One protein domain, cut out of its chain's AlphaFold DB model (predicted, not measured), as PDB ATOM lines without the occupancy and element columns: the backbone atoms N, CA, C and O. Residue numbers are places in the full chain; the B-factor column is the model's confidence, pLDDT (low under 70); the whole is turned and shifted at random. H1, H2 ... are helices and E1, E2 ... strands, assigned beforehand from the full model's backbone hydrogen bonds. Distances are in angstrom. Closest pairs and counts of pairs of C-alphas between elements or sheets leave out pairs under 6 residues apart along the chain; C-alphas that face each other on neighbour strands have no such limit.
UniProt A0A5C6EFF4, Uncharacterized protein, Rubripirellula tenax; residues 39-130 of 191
ATOM      1  N   VAL A  39     -31.785  34.576 -18.569       96.12
ATOM      2  CA  VAL A  39     -32.990  35.418 -18.620       96.12
ATOM      3  C   VAL A  39     -34.087  34.851 -17.720       96.12
ATOM      4  O   VAL A  39     -34.663  35.597 -16.929       96.12
ATOM      5  N   ALA A  40     -34.327  33.540 -17.775       94.94
ATOM      6  CA  ALA A  40     -35.332  32.872 -16.955       94.94
ATOM      7  C   ALA A  40     -35.045  33.026 -15.453       94.94
ATOM      8  O   ALA A  40     -35.940  33.393 -14.693       94.94
ATOM      9  N   VAL A  41     -33.791  32.825 -15.029       94.75
ATOM     10  CA  VAL A  41     -33.390  33.009 -13.624       94.75
ATOM     11  C   VAL A  41     -33.603  34.455 -13.182       94.75
ATOM     12  O   VAL A  41     -34.185  34.686 -12.125       94.75
ATOM     13  N   ARG A  42     -33.205  35.441 -13.997       93.88
ATOM     14  CA  ARG A  42     -33.408  36.863 -13.666       93.88
ATOM     15  C   ARG A  42     -34.882  37.230 -13.534       93.88
ATOM     16  O   ARG A  42     -35.242  37.933 -12.591       93.88
ATOM     17  N   MET A  43     -35.729  36.747 -14.441       92.62
ATOM     18  CA  MET A  43     -37.175  36.964 -14.357       92.62
ATOM     19  C   MET A  43     -37.754  36.343 -13.087       92.62
ATOM     20  O   MET A  43     -38.484  37.017 -12.363       92.62
ATOM     21  N   LEU A  44     -37.382  35.100 -12.770       93.69
ATOM     22  CA  LEU A  44     -37.853  34.430 -11.563       93.69
ATOM     23  C   LEU A  44     -37.415  35.173 -10.295       93.69
ATOM     24  O   LEU A  44     -38.236  35.385  -9.403       93.69
ATOM     25  N   SER A  45     -36.159  35.624 -10.219       92.25
ATOM     26  CA  SER A  45     -35.675  36.422  -9.087       92.25
ATOM     27  C   SER A  45     -36.439  37.740  -8.948       92.25
ATOM     28  O   SER A  45     -36.827  38.096  -7.840       92.25
ATOM     29  N   SER A  46     -36.716  38.428 -10.059       92.75
ATOM     30  CA  SER A  46     -37.496  39.671 -10.049       92.75
ATOM     31  C   SER A  46     -38.923  39.449  -9.549       92.75
ATOM     32  O   SER A  46     -39.397  40.196  -8.697       92.75
ATOM     33  N   VAL A  47     -39.611  38.417 -10.045       92.62
ATOM     34  CA  VAL A  47     -40.976  38.077  -9.608       92.62
ATOM     35  C   VAL A  47     -40.990  37.682  -8.132       92.62
ATOM     36  O   VAL A  47     -41.873  38.106  -7.390       92.62
ATOM     37  N   THR A  48     -39.991  36.919  -7.687       92.69
ATOM     38  CA  THR A  48     -39.860  36.520  -6.278       92.69
ATOM     39  C   THR A  48     -39.686  37.735  -5.369       92.69
ATOM     40  O   THR A  48     -40.342  37.823  -4.332       92.69
ATOM     41  N   GLU A  49     -38.851  38.695  -5.765       90.75
ATOM     42  CA  GLU A  49     -38.627  39.912  -4.985       90.75
ATOM     43  C   GLU A  49     -39.883  40.792  -4.924       90.75
ATOM     44  O   GLU A  49     -40.253  41.249  -3.844       90.75
ATOM     45  N   ILE A  50     -40.607  40.946  -6.039       90.00
ATOM     46  CA  ILE A  50     -41.907  41.638  -6.061       90.00
ATOM     47  C   ILE A  50     -42.910  40.934  -5.136       90.00
ATOM     48  O   ILE A  50     -43.617  41.587  -4.365       90.00
ATOM     49  N   GLY A  51     -42.951  39.599  -5.166       89.25
ATOM     50  CA  GLY A  51     -43.801  38.803  -4.284       89.25
ATOM     51  C   GLY A  51     -43.477  39.029  -2.806       89.25
ATOM     52  O   GLY A  51     -44.381  39.253  -2.000       89.25
ATOM     53  N   ARG A  52     -42.185  39.052  -2.453       87.88
ATOM     54  CA  ARG A  52     -41.721  39.335  -1.087       87.88
ATOM     55  C   ARG A  52     -42.125  40.738  -0.636       87.88
ATOM     56  O   ARG A  52     -42.692  40.880   0.443       87.88
ATOM     57  N   GLN A  53     -41.894  41.749  -1.471       86.56
ATOM     58  CA  GLN A  53     -42.267  43.134  -1.176       86.56
ATOM     59  C   GLN A  53     -43.782  43.290  -1.000       86.56
ATOM     60  O   GLN A  53     -44.233  43.953  -0.070       86.56
ATOM     61  N   THR A  54     -44.573  42.624  -1.840       86.81
ATOM     62  CA  THR A  54     -46.039  42.644  -1.748       86.81
ATOM     63  C   THR A  54     -46.522  42.016  -0.441       86.81
ATOM     64  O   THR A  54     -47.340  42.608   0.263       86.81
ATOM     65  N   ALA A  55     -45.981  40.852  -0.069       87.38
ATOM     66  CA  ALA A  55     -46.329  40.185   1.183       87.38
ATOM     67  C   ALA A  55     -45.918  41.009   2.417       87.38
ATOM     68  O   ALA A  55     -46.666  41.083   3.391       87.38
ATOM     69  N   GLU A  56     -44.748  41.654   2.381       87.56
ATOM     70  CA  GLU A  56     -44.295  42.561   3.443       87.56
ATOM     71  C   GLU A  56     -45.215  43.780   3.577       87.56
ATOM     72  O   GLU A  56     -45.610  44.125   4.689       87.56
ATOM     73  N   ASN A  57     -45.629  44.380   2.458       84.62
ATOM     74  CA  ASN A  57     -46.564  45.507   2.454       84.62
ATOM     75  C   ASN A  57     -47.935  45.116   3.026       84.62
ATOM     76  O   ASN A  57     -48.490  45.849   3.841       84.62
ATOM     77  N   GLN A  58     -48.463  43.948   2.648       88.69
ATOM     78  CA  GLN A  58     -49.739  43.448   3.169       88.69
ATOM     79  C   GLN A  58     -49.686  43.190   4.678       88.69
ATOM     80  O   GLN A  58     -50.609  43.572   5.394       88.69
ATOM     81  N   ARG A  59     -48.596  42.592   5.179       89.00
ATOM     82  CA  ARG A  59     -48.391  42.391   6.624       89.00
ATOM     83  C   ARG A  59     -48.299  43.716   7.373       89.00
ATOM     84  O   ARG A  59     -48.908  43.847   8.429       89.00
ATOM     85  N   GLY A  60     -47.585  44.692   6.810       88.81
ATOM     86  CA  GLY A  60     -47.497  46.044   7.359       88.81
ATOM     87  C   GLY A  60     -48.869  46.711   7.467       88.81
ATOM     88  O   GLY A  60     -49.253  47.146   8.547       88.81
ATOM     89  N   ARG A  61     -49.654  46.696   6.380       89.31
ATOM     90  CA  ARG A  61     -51.024  47.236   6.362       89.31
ATOM     91  C   ARG A  61     -51.920  46.556   7.399       89.31
ATOM     92  O   ARG A  61     -52.610  47.240   8.141       89.31
ATOM     93  N   ALA A  62     -51.889  45.226   7.482       92.19
ATOM     94  CA  ALA A  62     -52.683  44.480   8.462       92.19
ATOM     95  C   ALA A  62     -52.295  44.811   9.916       92.19
ATOM     96  O   ALA A  62     -53.166  44.890  10.778       92.19
ATOM     97  N   SER A  63     -51.004  45.020  10.186       93.44
ATOM     98  CA  SER A  63     -50.509  45.427  11.507       93.44
ATOM     99  C   SER A  63     -50.989  46.831  11.892       93.44
ATOM    100  O   SER A  63     -51.475  47.025  13.003       93.44
ATOM    101  N   ILE A  64     -50.933  47.785  10.956       92.00
ATOM    102  CA  ILE A  64     -51.412  49.160  11.167       92.00
ATOM    103  C   ILE A  64     -52.924  49.190  11.406       92.00
ATOM    104  O   ILE A  64     -53.379  49.887  12.304       92.00
ATOM    105  N   LEU A  65     -53.700  48.402  10.655       92.69
ATOM    106  CA  LEU A  65     -55.145  48.286  10.878       92.69
ATOM    107  C   LEU A  65     -55.455  47.755  12.279       92.69
ATOM    108  O   LEU A  65     -56.249  48.350  12.993       92.69
ATOM    109  N   ARG A  66     -54.758  46.697  12.714       95.50
ATOM    110  CA  ARG A  66     -54.901  46.173  14.080       95.50
ATOM    111  C   ARG A  66     -54.532  47.196  15.152       95.50
ATOM    112  O   ARG A  66     -55.174  47.223  16.197       95.50
ATOM    113  N   LEU A  67     -53.490  47.993  14.915       94.75
ATOM    114  CA  LEU A  67     -53.107  49.077  15.816       94.75
ATOM    115  C   LEU A  67     -54.223  50.122  15.902       94.75
ATOM    116  O   LEU A  67     -54.625  50.471  17.006       94.75
ATOM    117  N   ALA A  68     -54.738  50.578  14.758       93.88
ATOM    118  CA  ALA A  68     -55.827  51.548  14.700       93.88
ATOM    119  C   ALA A  68     -57.079  51.032  15.424       93.88
ATOM    120  O   ALA A  68     -57.627  51.738  16.266       93.88
ATOM    121  N   ASP A  69     -57.475  49.780  15.175       94.56
ATOM    122  CA  ASP A  69     -58.614  49.142  15.841       94.56
ATOM    123  C   ASP A  69     -58.427  49.105  17.366       94.56
ATOM    124  O   ASP A  69     -59.314  49.529  18.108       94.56
ATOM    125  N   ALA A  70     -57.253  48.671  17.841       94.75
ATOM    126  CA  ALA A  70     -56.947  48.624  19.269       94.75
ATOM    127  C   ALA A  70     -56.956  50.022  19.908       94.75
ATOM    128  O   ALA A  70     -57.473  50.197  21.007       94.75
ATOM    129  N   MET A  71     -56.403  51.027  19.223       93.38
ATOM    130  CA  MET A  71     -56.385  52.408  19.713       93.38
ATOM    131  C   MET A  71     -57.776  53.027  19.749       93.38
ATOM    132  O   MET A  71     -58.094  53.753  20.689       93.38
ATOM    133  N   HIS A  72     -58.626  52.728  18.768       91.88
ATOM    134  CA  HIS A  72     -60.018  53.159  18.782       91.88
ATOM    135  C   HIS A  72     -60.810  52.498  19.911       91.88
ATOM    136  O   HIS A  72     -61.575  53.188  20.585       91.88
ATOM    137  N   GLU A  73     -60.626  51.196  20.136       92.44
ATOM    138  CA  GLU A  73     -61.255  50.477  21.248       92.44
ATOM    139  C   GLU A  73     -60.832  51.075  22.596       92.44
ATOM    140  O   GLU A  73     -61.679  51.440  23.416       92.44
ATOM    141  N   ASP A  74     -59.533  51.283  22.796       92.50
ATOM    142  CA  ASP A  74     -59.026  51.862  24.036       92.50
ATOM    143  C   ASP A  74     -59.474  53.297  24.227       92.50
ATOM    144  O   ASP A  74     -59.915  53.662  25.318       92.50
ATOM    145  N   ARG A  75     -59.448  54.101  23.159       90.56
ATOM    146  CA  ARG A  75     -59.938  55.475  23.199       90.56
ATOM    147  C   ARG A  75     -61.406  55.526  23.603       90.56
ATOM    148  O   ARG A  75     -61.764  56.432  24.346       90.56
ATOM    149  N   GLN A  76     -62.250  54.591  23.166       90.62
ATOM    150  CA  GLN A  76     -63.660  54.553  23.583       90.62
ATOM    151  C   GLN A  76     -63.825  54.328  25.091       90.62
ATOM    152  O   GLN A  76     -64.784  54.831  25.672       90.62
ATOM    153  N   SER A  77     -62.894  53.608  25.719       90.25
ATOM    154  CA  SER A  77     -62.878  53.361  27.167       90.25
ATOM    155  C   SER A  77     -62.099  54.406  27.981       90.25
ATOM    156  O   SER A  77     -62.123  54.370  29.212       90.25
ATOM    157  N   ALA A  78     -61.395  55.319  27.307       90.62
ATOM    158  CA  ALA A  78     -60.514  56.290  27.936       90.62
ATOM    159  C   ALA A  78     -61.265  57.556  28.374       90.62
ATOM    160  O   ALA A  78     -61.923  58.231  27.574       90.62
ATOM    161  N   THR A  79     -61.083  57.913  29.641       90.12
ATOM    162  CA  THR A  79     -61.574  59.147  30.257       90.12
ATOM    163  C   THR A  79     -60.694  60.336  29.885       90.12
ATOM    164  O   THR A  79     -61.198  61.438  29.678       90.12
ATOM    165  N   SER A  80     -59.379  60.128  29.771       89.88
ATOM    166  CA  SER A  80     -58.439  61.165  29.331       89.88
ATOM    167  C   SER A  80     -57.308  60.582  28.487       89.88
ATOM    168  O   SER A  80     -57.063  59.375  28.511       89.88
ATOM    169  N   MET A  81     -56.659  61.441  27.706       90.31
ATOM    170  CA  MET A  81     -55.591  61.081  26.777       90.31
ATOM    171  C   MET A  81     -54.495  62.141  26.849       90.31
ATOM    172  O   MET A  81     -54.795  63.324  26.695       90.31
ATOM    173  N   ASP A  82     -53.251  61.710  27.045       90.88
ATOM    174  CA  ASP A  82     -52.059  62.538  26.857       90.88
ATOM    175  C   ASP A  82     -51.318  62.049  25.615       90.88
ATOM    176  O   ASP A  82     -50.773  60.943  25.591       90.88
ATOM    177  N   ALA A  83     -51.355  62.881  24.578       88.69
ATOM    178  CA  ALA A  83     -50.777  62.618  23.269       88.69
ATOM    179  C   ALA A  83     -49.750  63.686  22.869       88.69
ATOM    180  O   ALA A  83     -49.592  63.985  21.688       88.69
ATOM    181  N   THR A  84     -49.094  64.308  23.850       86.12
ATOM    182  CA  THR A  84     -48.139  65.393  23.589       86.12
ATOM    183  C   THR A  84     -46.853  64.881  22.934       86.12
ATOM    184  O   THR A  84     -46.302  65.540  22.056       86.12
ATOM    185  N   ASP A  85     -46.377  63.711  23.359       88.12
ATOM    186  CA  ASP A  85     -45.197  63.028  22.822       88.12
ATOM    187  C   ASP A  85     -45.318  61.515  23.085       88.12
ATOM    188  O   ASP A  85     -46.246  61.060  23.757       88.12
ATOM    189  N   TRP A  86     -44.382  60.721  22.569       89.75
ATOM    190  CA  TRP A  86     -44.249  59.322  22.952       89.75
ATOM    191  C   TRP A  86     -43.695  59.196  24.384       89.75
ATOM    192  O   TRP A  86     -42.716  59.861  24.731       89.75
ATOM    193  N   PRO A  87     -44.238  58.288  25.212       93.94
ATOM    194  CA  PRO A  87     -45.328  57.361  24.914       93.94
ATOM    195  C   PRO A  87     -46.722  58.006  25.026       93.94
ATOM    196  O   PRO A  87     -46.971  58.805  25.922       93.94
ATOM    197  N   LEU A  88     -47.655  57.572  24.175       92.88
ATOM    198  CA  LEU A  88     -49.065  57.965  24.261       92.88
ATOM    199  C   LEU A  88     -49.725  57.236  25.439       92.88
ATOM    200  O   LEU A  88     -49.742  56.001  25.460       92.88
ATOM    201  N   SER A  89     -50.325  57.982  26.366       93.81
ATOM    202  CA  SER A  89     -51.036  57.424  27.520       93.81
ATOM    203  C   SER A  89     -52.537  57.719  27.464       93.81
ATOM    204  O   SER A  89     -52.976  58.830  27.165       93.81
ATOM    205  N   LEU A  90     -53.335  56.701  27.776       92.75
ATOM    206  CA  LEU A  90     -54.788  56.743  27.887       92.75
ATOM    207  C   LEU A  90     -55.183  56.312  29.300       92.75
ATOM    208  O   LEU A  90     -54.898  55.191  29.719       92.75
ATOM    209  N   GLU A  91     -55.876  57.182  30.022       93.00
ATOM    210  CA  GLU A  91     -56.435  56.852  31.333       93.00
ATOM    211  C   GLU A  91     -57.827  56.257  31.151       93.00
ATOM    212  O   GLU A  91     -58.709  56.892  30.570       93.00
ATOM    213  N   THR A  92     -58.041  55.052  31.668       91.00
ATOM    214  CA  THR A  92     -59.321  54.332  31.645       91.00
ATOM    215  C   THR A  92     -59.824  54.122  33.071       91.00
ATOM    216  O   THR A  92     -59.060  54.192  34.033       91.00
ATOM    217  N   GLU A  93     -61.098  53.765  33.241       88.56
ATOM    218  CA  GLU A  93     -61.639  53.413  34.566       88.56
ATOM    219  C   GLU A  93     -60.908  52.232  35.233       88.56
ATOM    220  O   GLU A  93     -60.953  52.074  36.453       88.56
ATOM    221  N   ARG A  94     -60.245  51.382  34.438       86.62
ATOM    222  CA  ARG A  94     -59.551  50.169  34.898       86.62
ATOM    223  C   ARG A  94     -58.044  50.366  35.089       86.62
ATOM    224  O   ARG A  94     -57.375  49.437  35.533       86.62
ATOM    225  N   GLY A  95     -57.505  51.532  34.745       90.44
ATOM    226  CA  GLY A  95     -56.076  51.827  34.807       90.44
ATOM    227  C   GLY A  95     -55.563  52.573  33.578       90.44
ATOM    228  O   GLY A  95     -56.336  53.125  32.799       90.44
ATOM    229  N   GLU A  96     -54.251  52.548  33.389       93.69
ATOM    230  CA  GLU A  96     -53.550  53.293  32.341       93.69
ATOM    231  C   GLU A  96     -53.190  52.357  31.178       93.69
ATOM    232  O   GLU A  96     -52.591  51.295  31.379       93.69
ATOM    233  N   VAL A  97     -53.527  52.747  29.950       95.00
ATOM    234  CA  VAL A  97     -53.019  52.117  28.729       95.00
ATOM    235  C   VAL A  97     -51.940  53.006  28.133       95.00
ATOM    236  O   VAL A  97     -52.176  54.175  27.855       95.00
ATOM    237  N   THR A  98     -50.764  52.442  27.883       95.31
ATOM    238  CA  THR A  98     -49.627  53.156  27.298       95.31
ATOM    239  C   THR A  98     -49.228  52.520  25.973       95.31
ATOM    240  O   THR A  98     -49.017  51.304  25.901       95.31
ATOM    241  N   TYR A  99     -49.063  53.347  24.947       95.69
ATOM    242  CA  TYR A  99     -48.491  52.990  23.656       95.69
ATOM    243  C   TYR A  99     -47.090  53.575  23.545       95.69
ATOM    244  O   TYR A  99     -46.907  54.788  23.473       95.69
ATOM    245  N   ASP A 100     -46.100  52.693  23.545       94.94
ATOM    246  CA  ASP A 100     -44.686  53.051  23.508       94.94
ATOM    247  C   ASP A 100     -44.073  52.669  22.162       94.94
ATOM    248  O   ASP A 100     -44.338  51.577  21.648       94.94
ATOM    249  N   MET A 101     -43.261  53.556  21.594       93.38
ATOM    250  CA  MET A 101     -42.598  53.325  20.316       93.38
ATOM    251  C   MET A 101     -41.196  52.761  20.550       93.38
ATOM    252  O   MET A 101     -40.305  53.445  21.049       93.38
ATOM    253  N   ASP A 102     -40.973  51.516  20.132       92.88
ATOM    254  CA  ASP A 102     -39.648  50.903  20.128       92.88
ATOM    255  C   ASP A 102     -38.982  51.152  18.767       92.88
ATOM    256  O   ASP A 102     -39.271  50.483  17.771       92.88
ATOM    257  N   PHE A 103     -38.086  52.141  18.717       88.75
ATOM    258  CA  PHE A 103     -37.367  52.505  17.494       88.75
ATOM    259  C   PHE A 103     -36.383  51.430  17.021       88.75
ATOM    260  O   PHE A 103     -36.133  51.341  15.814       88.75
ATOM    261  N   GLU A 104     -35.845  50.607  17.928       90.38
ATOM    262  CA  GLU A 104     -34.897  49.542  17.580       90.38
ATOM    263  C   GLU A 104     -35.615  48.381  16.894       90.38
ATOM    264  O   GLU A 104     -35.157  47.874  15.866       90.38
ATOM    265  N   LEU A 105     -36.766  47.981  17.440       90.62
ATOM    266  CA  LEU A 105     -37.577  46.896  16.894       90.62
ATOM    267  C   LEU A 105     -38.603  47.354  15.855       90.62
ATOM    268  O   LEU A 105     -39.194  46.503  15.188       90.62
ATOM    269  N   GLN A 106     -38.776  48.667  15.677       91.69
ATOM    270  CA  GLN A 106     -39.771  49.266  14.785       91.69
ATOM    271  C   GLN A 106     -41.177  48.738  15.099       91.69
ATOM    272  O   GLN A 106     -41.890  48.267  14.215       91.69
ATOM    273  N   GLU A 107     -41.566  48.765  16.371       94.31
ATOM    274  CA  GLU A 107     -42.881  48.305  16.819       94.31
ATOM    275  C   GLU A 107     -43.498  49.278  17.819       94.31
ATOM    276  O   GLU A 107     -42.797  49.875  18.634       94.31
ATOM    277  N   ILE A 108     -44.824  49.386  17.793       94.75
ATOM    278  CA  ILE A 108     -45.576  50.056  18.851       94.75
ATOM    279  C   ILE A 108     -46.027  48.993  19.849       94.75
ATOM    280  O   ILE A 108     -46.637  47.983  19.483       94.75
ATOM    281  N   ARG A 109     -45.714  49.201  21.126       95.94
ATOM    282  CA  ARG A 109     -46.072  48.304  22.224       95.94
ATOM    283  C   ARG A 109     -47.228  48.872  23.010       95.94
ATOM    284  O   ARG A 109     -47.103  49.931  23.618       95.94
ATOM    285  N   ARG A 110     -48.309  48.106  23.088       95.50
ATOM    286  CA  ARG A 110     -49.445  48.417  23.947       95.50
ATOM    287  C   ARG A 110     -49.282  47.728  25.289       95.50
ATOM    288  O   ARG A 110     -49.188  46.501  25.380       95.50
ATOM    289  N   THR A 111     -49.283  48.528  26.339       95.12
ATOM    290  CA  THR A 111     -49.139  48.073  27.715       95.12
ATOM    291  C   THR A 111     -50.350  48.506  28.523       95.12
ATOM    292  O   THR A 111     -50.721  49.669  28.476       95.12
ATOM    293  N   LEU A 112     -50.918  47.590  29.304       92.94
ATOM    294  CA  LEU A 112     -51.919  47.905  30.314       92.94
ATOM    295  C   LEU A 112     -51.255  47.909  31.695       92.94
ATOM    296  O   LEU A 112     -50.568  46.954  32.077       92.94
ATOM    297  N   ARG A 113     -51.470  48.983  32.449       91.62
ATOM    298  CA  ARG A 113     -51.134  49.093  33.863       91.62
ATOM    299  C   ARG A 113     -52.437  49.179  34.648       91.62
ATOM    300  O   ARG A 113     -53.082  50.218  34.700       91.62
ATOM    301  N   ASP A 114     -52.795  48.070  35.275       84.94
ATOM    302  CA  ASP A 114     -53.938  48.003  36.187       84.94
ATOM    303  C   ASP A 114     -53.598  48.675  37.535       84.94
ATOM    304  O   ASP A 114     -52.434  48.903  37.880       84.94
ATOM    305  N   SER A 115     -54.629  48.927  38.330       72.38
ATOM    306  CA  SER A 115     -54.671  49.378  39.726       72.38
ATOM    307  C   SER A 115     -53.619  48.728  40.642       72.38
ATOM    308  O   SER A 115     -53.140  49.343  41.596       72.38
ATOM    309  N   SER A 116     -53.219  47.486  40.347       74.69
ATOM    310  CA  SER A 116     -52.157  46.740  41.043       74.69
ATOM    311  C   SER A 116     -50.728  47.213  40.718       74.69
ATOM    312  O   SER A 116     -49.762  46.691  41.274       74.69
ATOM    313  N   ARG A 117     -50.580  48.195  39.816       71.50
ATOM    314  CA  ARG A 117     -49.328  48.717  39.233       71.50
ATOM    315  C   ARG A 117     -48.493  47.693  38.458       71.50
ATOM    316  O   ARG A 117     -47.383  48.017  38.029       71.50
ATOM    317  N   ALA A 118     -49.007  46.484  38.235       79.56
ATOM    318  CA  ALA A 118     -48.350  45.500  37.388       79.56
ATOM    319  C   ALA A 118     -48.403  45.958  35.922       79.56
ATOM    320  O   ALA A 118     -49.474  46.230  35.382       79.56
ATOM    321  N   LYS A 119     -47.232  46.058  35.281       78.88
ATOM    322  CA  LYS A 119     -47.102  46.412  33.865       78.88
ATOM    323  C   LYS A 119     -47.264  45.143  33.023       78.88
ATOM    324  O   LYS A 119     -46.395  44.274  33.073       78.88
ATOM    325  N   ILE A 120     -48.350  45.032  32.259       86.00
ATOM    326  CA  ILE A 120     -48.619  43.878  31.390       86.00
ATOM    327  C   ILE A 120     -48.562  44.341  29.935       86.00
ATOM    328  O   ILE A 120     -49.354  45.177  29.507       86.00
ATOM    329  N   VAL A 121     -47.617  43.799  29.163       84.00
ATOM    330  CA  VAL A 121     -47.593  44.003  27.706       84.00
ATOM    331  C   VAL A 121     -48.721  43.176  27.108       84.00
ATOM    332  O   VAL A 121     -48.721  41.954  27.253       84.00
ATOM    333  N   VAL A 122     -49.676  43.842  26.463       88.69
ATOM    334  CA  VAL A 122     -50.884  43.190  25.944       88.69
ATOM    335  C   VAL A 122     -50.743  42.872  24.463       88.69
ATOM    336  O   VAL A 122     -51.115  41.781  24.044       88.69
ATOM    337  N   ASP A 123     -50.187  43.797  23.678       93.88
ATOM    338  CA  ASP A 123     -50.024  43.594  22.239       93.88
ATOM    339  C   ASP A 123     -48.782  44.314  21.697       93.88
ATOM    340  O   ASP A 123     -48.219  45.215  22.334       93.88
ATOM    341  N   ARG A 124     -48.341  43.880  20.516       95.56
ATOM    342  CA  ARG A 124     -47.217  44.454  19.775       95.56
ATOM    343  C   ARG A 124     -47.597  44.613  18.314       95.56
ATOM    344  O   ARG A 124     -48.043  43.662  17.670       95.56
ATOM    345  N   PHE A 125     -47.349  45.800  17.789       95.00
ATOM    346  CA  PHE A 125     -47.716  46.184  16.436       95.00
ATOM    347  C   PHE A 125     -46.443  46.479  15.642       95.00
ATOM    348  O   PHE A 125     -45.931  47.598  15.705       95.00
ATOM    349  N   PRO A 126     -45.885  45.486  14.923       93.12
ATOM    350  CA  PRO A 126     -44.716  45.714  14.087       93.12
ATOM    351  C   PRO A 126     -45.061  46.700  12.972       93.12
ATOM    352  O   PRO A 126     -46.052  46.521  12.255       93.12
ATOM    353  N   LEU A 127     -44.238  47.727  12.809       91.44
ATOM    354  CA  LEU A 127     -44.385  48.725  11.764       91.44
ATOM    355  C   LEU A 127     -43.651  48.288  10.488       91.44
ATOM    356  O   LEU A 127     -42.687  47.512  10.530       91.44
ATOM    357  N   PRO A 128     -44.088  48.768   9.310       86.62
ATOM    358  CA  PRO A 128     -43.321  48.612   8.084       86.62
ATOM    359  C   PRO A 128     -41.902  49.169   8.251       86.62
ATOM    360  O   PRO A 128     -41.686  50.174   8.921       86.62
ATOM    361  N   ARG A 129     -40.918  48.551   7.592       81.56
ATOM    362  CA  ARG A 129     -39.533  49.045   7.631       81.56
ATOM    363  C   ARG A 129     -39.459  50.494   7.143       81.56
ATOM    364  O   ARG A 129     -40.033  50.801   6.094       81.56
ATOM    365  N   ARG A 130     -38.640  51.310   7.823       81.69
ATOM    366  CA  ARG A 130     -38.440  52.748   7.543       81.69
ATOM    367  C   ARG A 130     -39.697  53.578   7.802       81.69
ATOM    368  O   ARG A 130     -39.972  54.513   7.051       81.69
TER     369      ARG A 130
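Overview. This is residues 39 to 130 of the 191 residues of an uncharacterized protein of Rubripirellula tenax (UniProt A0A5C6EFF4). A strongly twisted sheet of five strands has one long helix, H1, over one face, with residues 59 to 77 packed on it, and its other face bare. Residues 39 to 55 of H1 stick out past the sheet as a free arm, which makes the length. The printed part has 92 residues, in the order H1 E1 E2 E3 E4 E5; the sheet runs E1 - E2 - E3 - E4 - E5, all antiparallel, and the class is mixed, helices and strands. The whole is only just loose, close to extended, with a radius of gyration of the C-alphas of 18.0 A and spans of 63 by 24 by 23 A.

Along the chain. The strands are E1, residues 78 to 82, E2, 88 to 92, E3, 95 to 102, 22.1 A long, E4, 107 to 114, 22.3 A, and E5, 119 to 126, 19.9 A, its C-alpha 126 at (-44.716, 45.714, 14.087). H1, residues 39 to 77, measures 57.5 A from C-alpha 39 at (-32.990, 35.418, -18.620) to C-alpha 77 at (-62.878, 53.361, 27.167).

Arrangement. The sheet is a meander, each strand the antiparallel neighbour of the one before, with edge strands E1 and E5. Within hydrogen-bond range are N 82 and O 89, 2.9 A, for E1 and E2; N 90 and O 97, 2.8 A, for E2 and E3; N 98 and O 111, 2.8 A, for E3 and E4; and N 108 and O 125, 3.0 A, for E4 and E5. E5 bends by 56 degrees at residue 122. H1 is on the sheet at a height of 11.4 A, along the strands, at 21 degrees to E3 on the local plane. The closest C-alphas of H1 and E5 are those of Ser 63 and Phe 125, 5.7 A apart. In H1 every O i to N i+4 pair is within hydrogen-bond range.

Size, cuts and confidence. The C-alphas of Val 39 and Ser 115, the two farthest apart, are 63.8 A apart. Without residues 39 to 55 the body spans 38 by 24 by 22 A. The printed part has no cut, its links between named elements are tight, and no printed residue is under 70 in pLDDT.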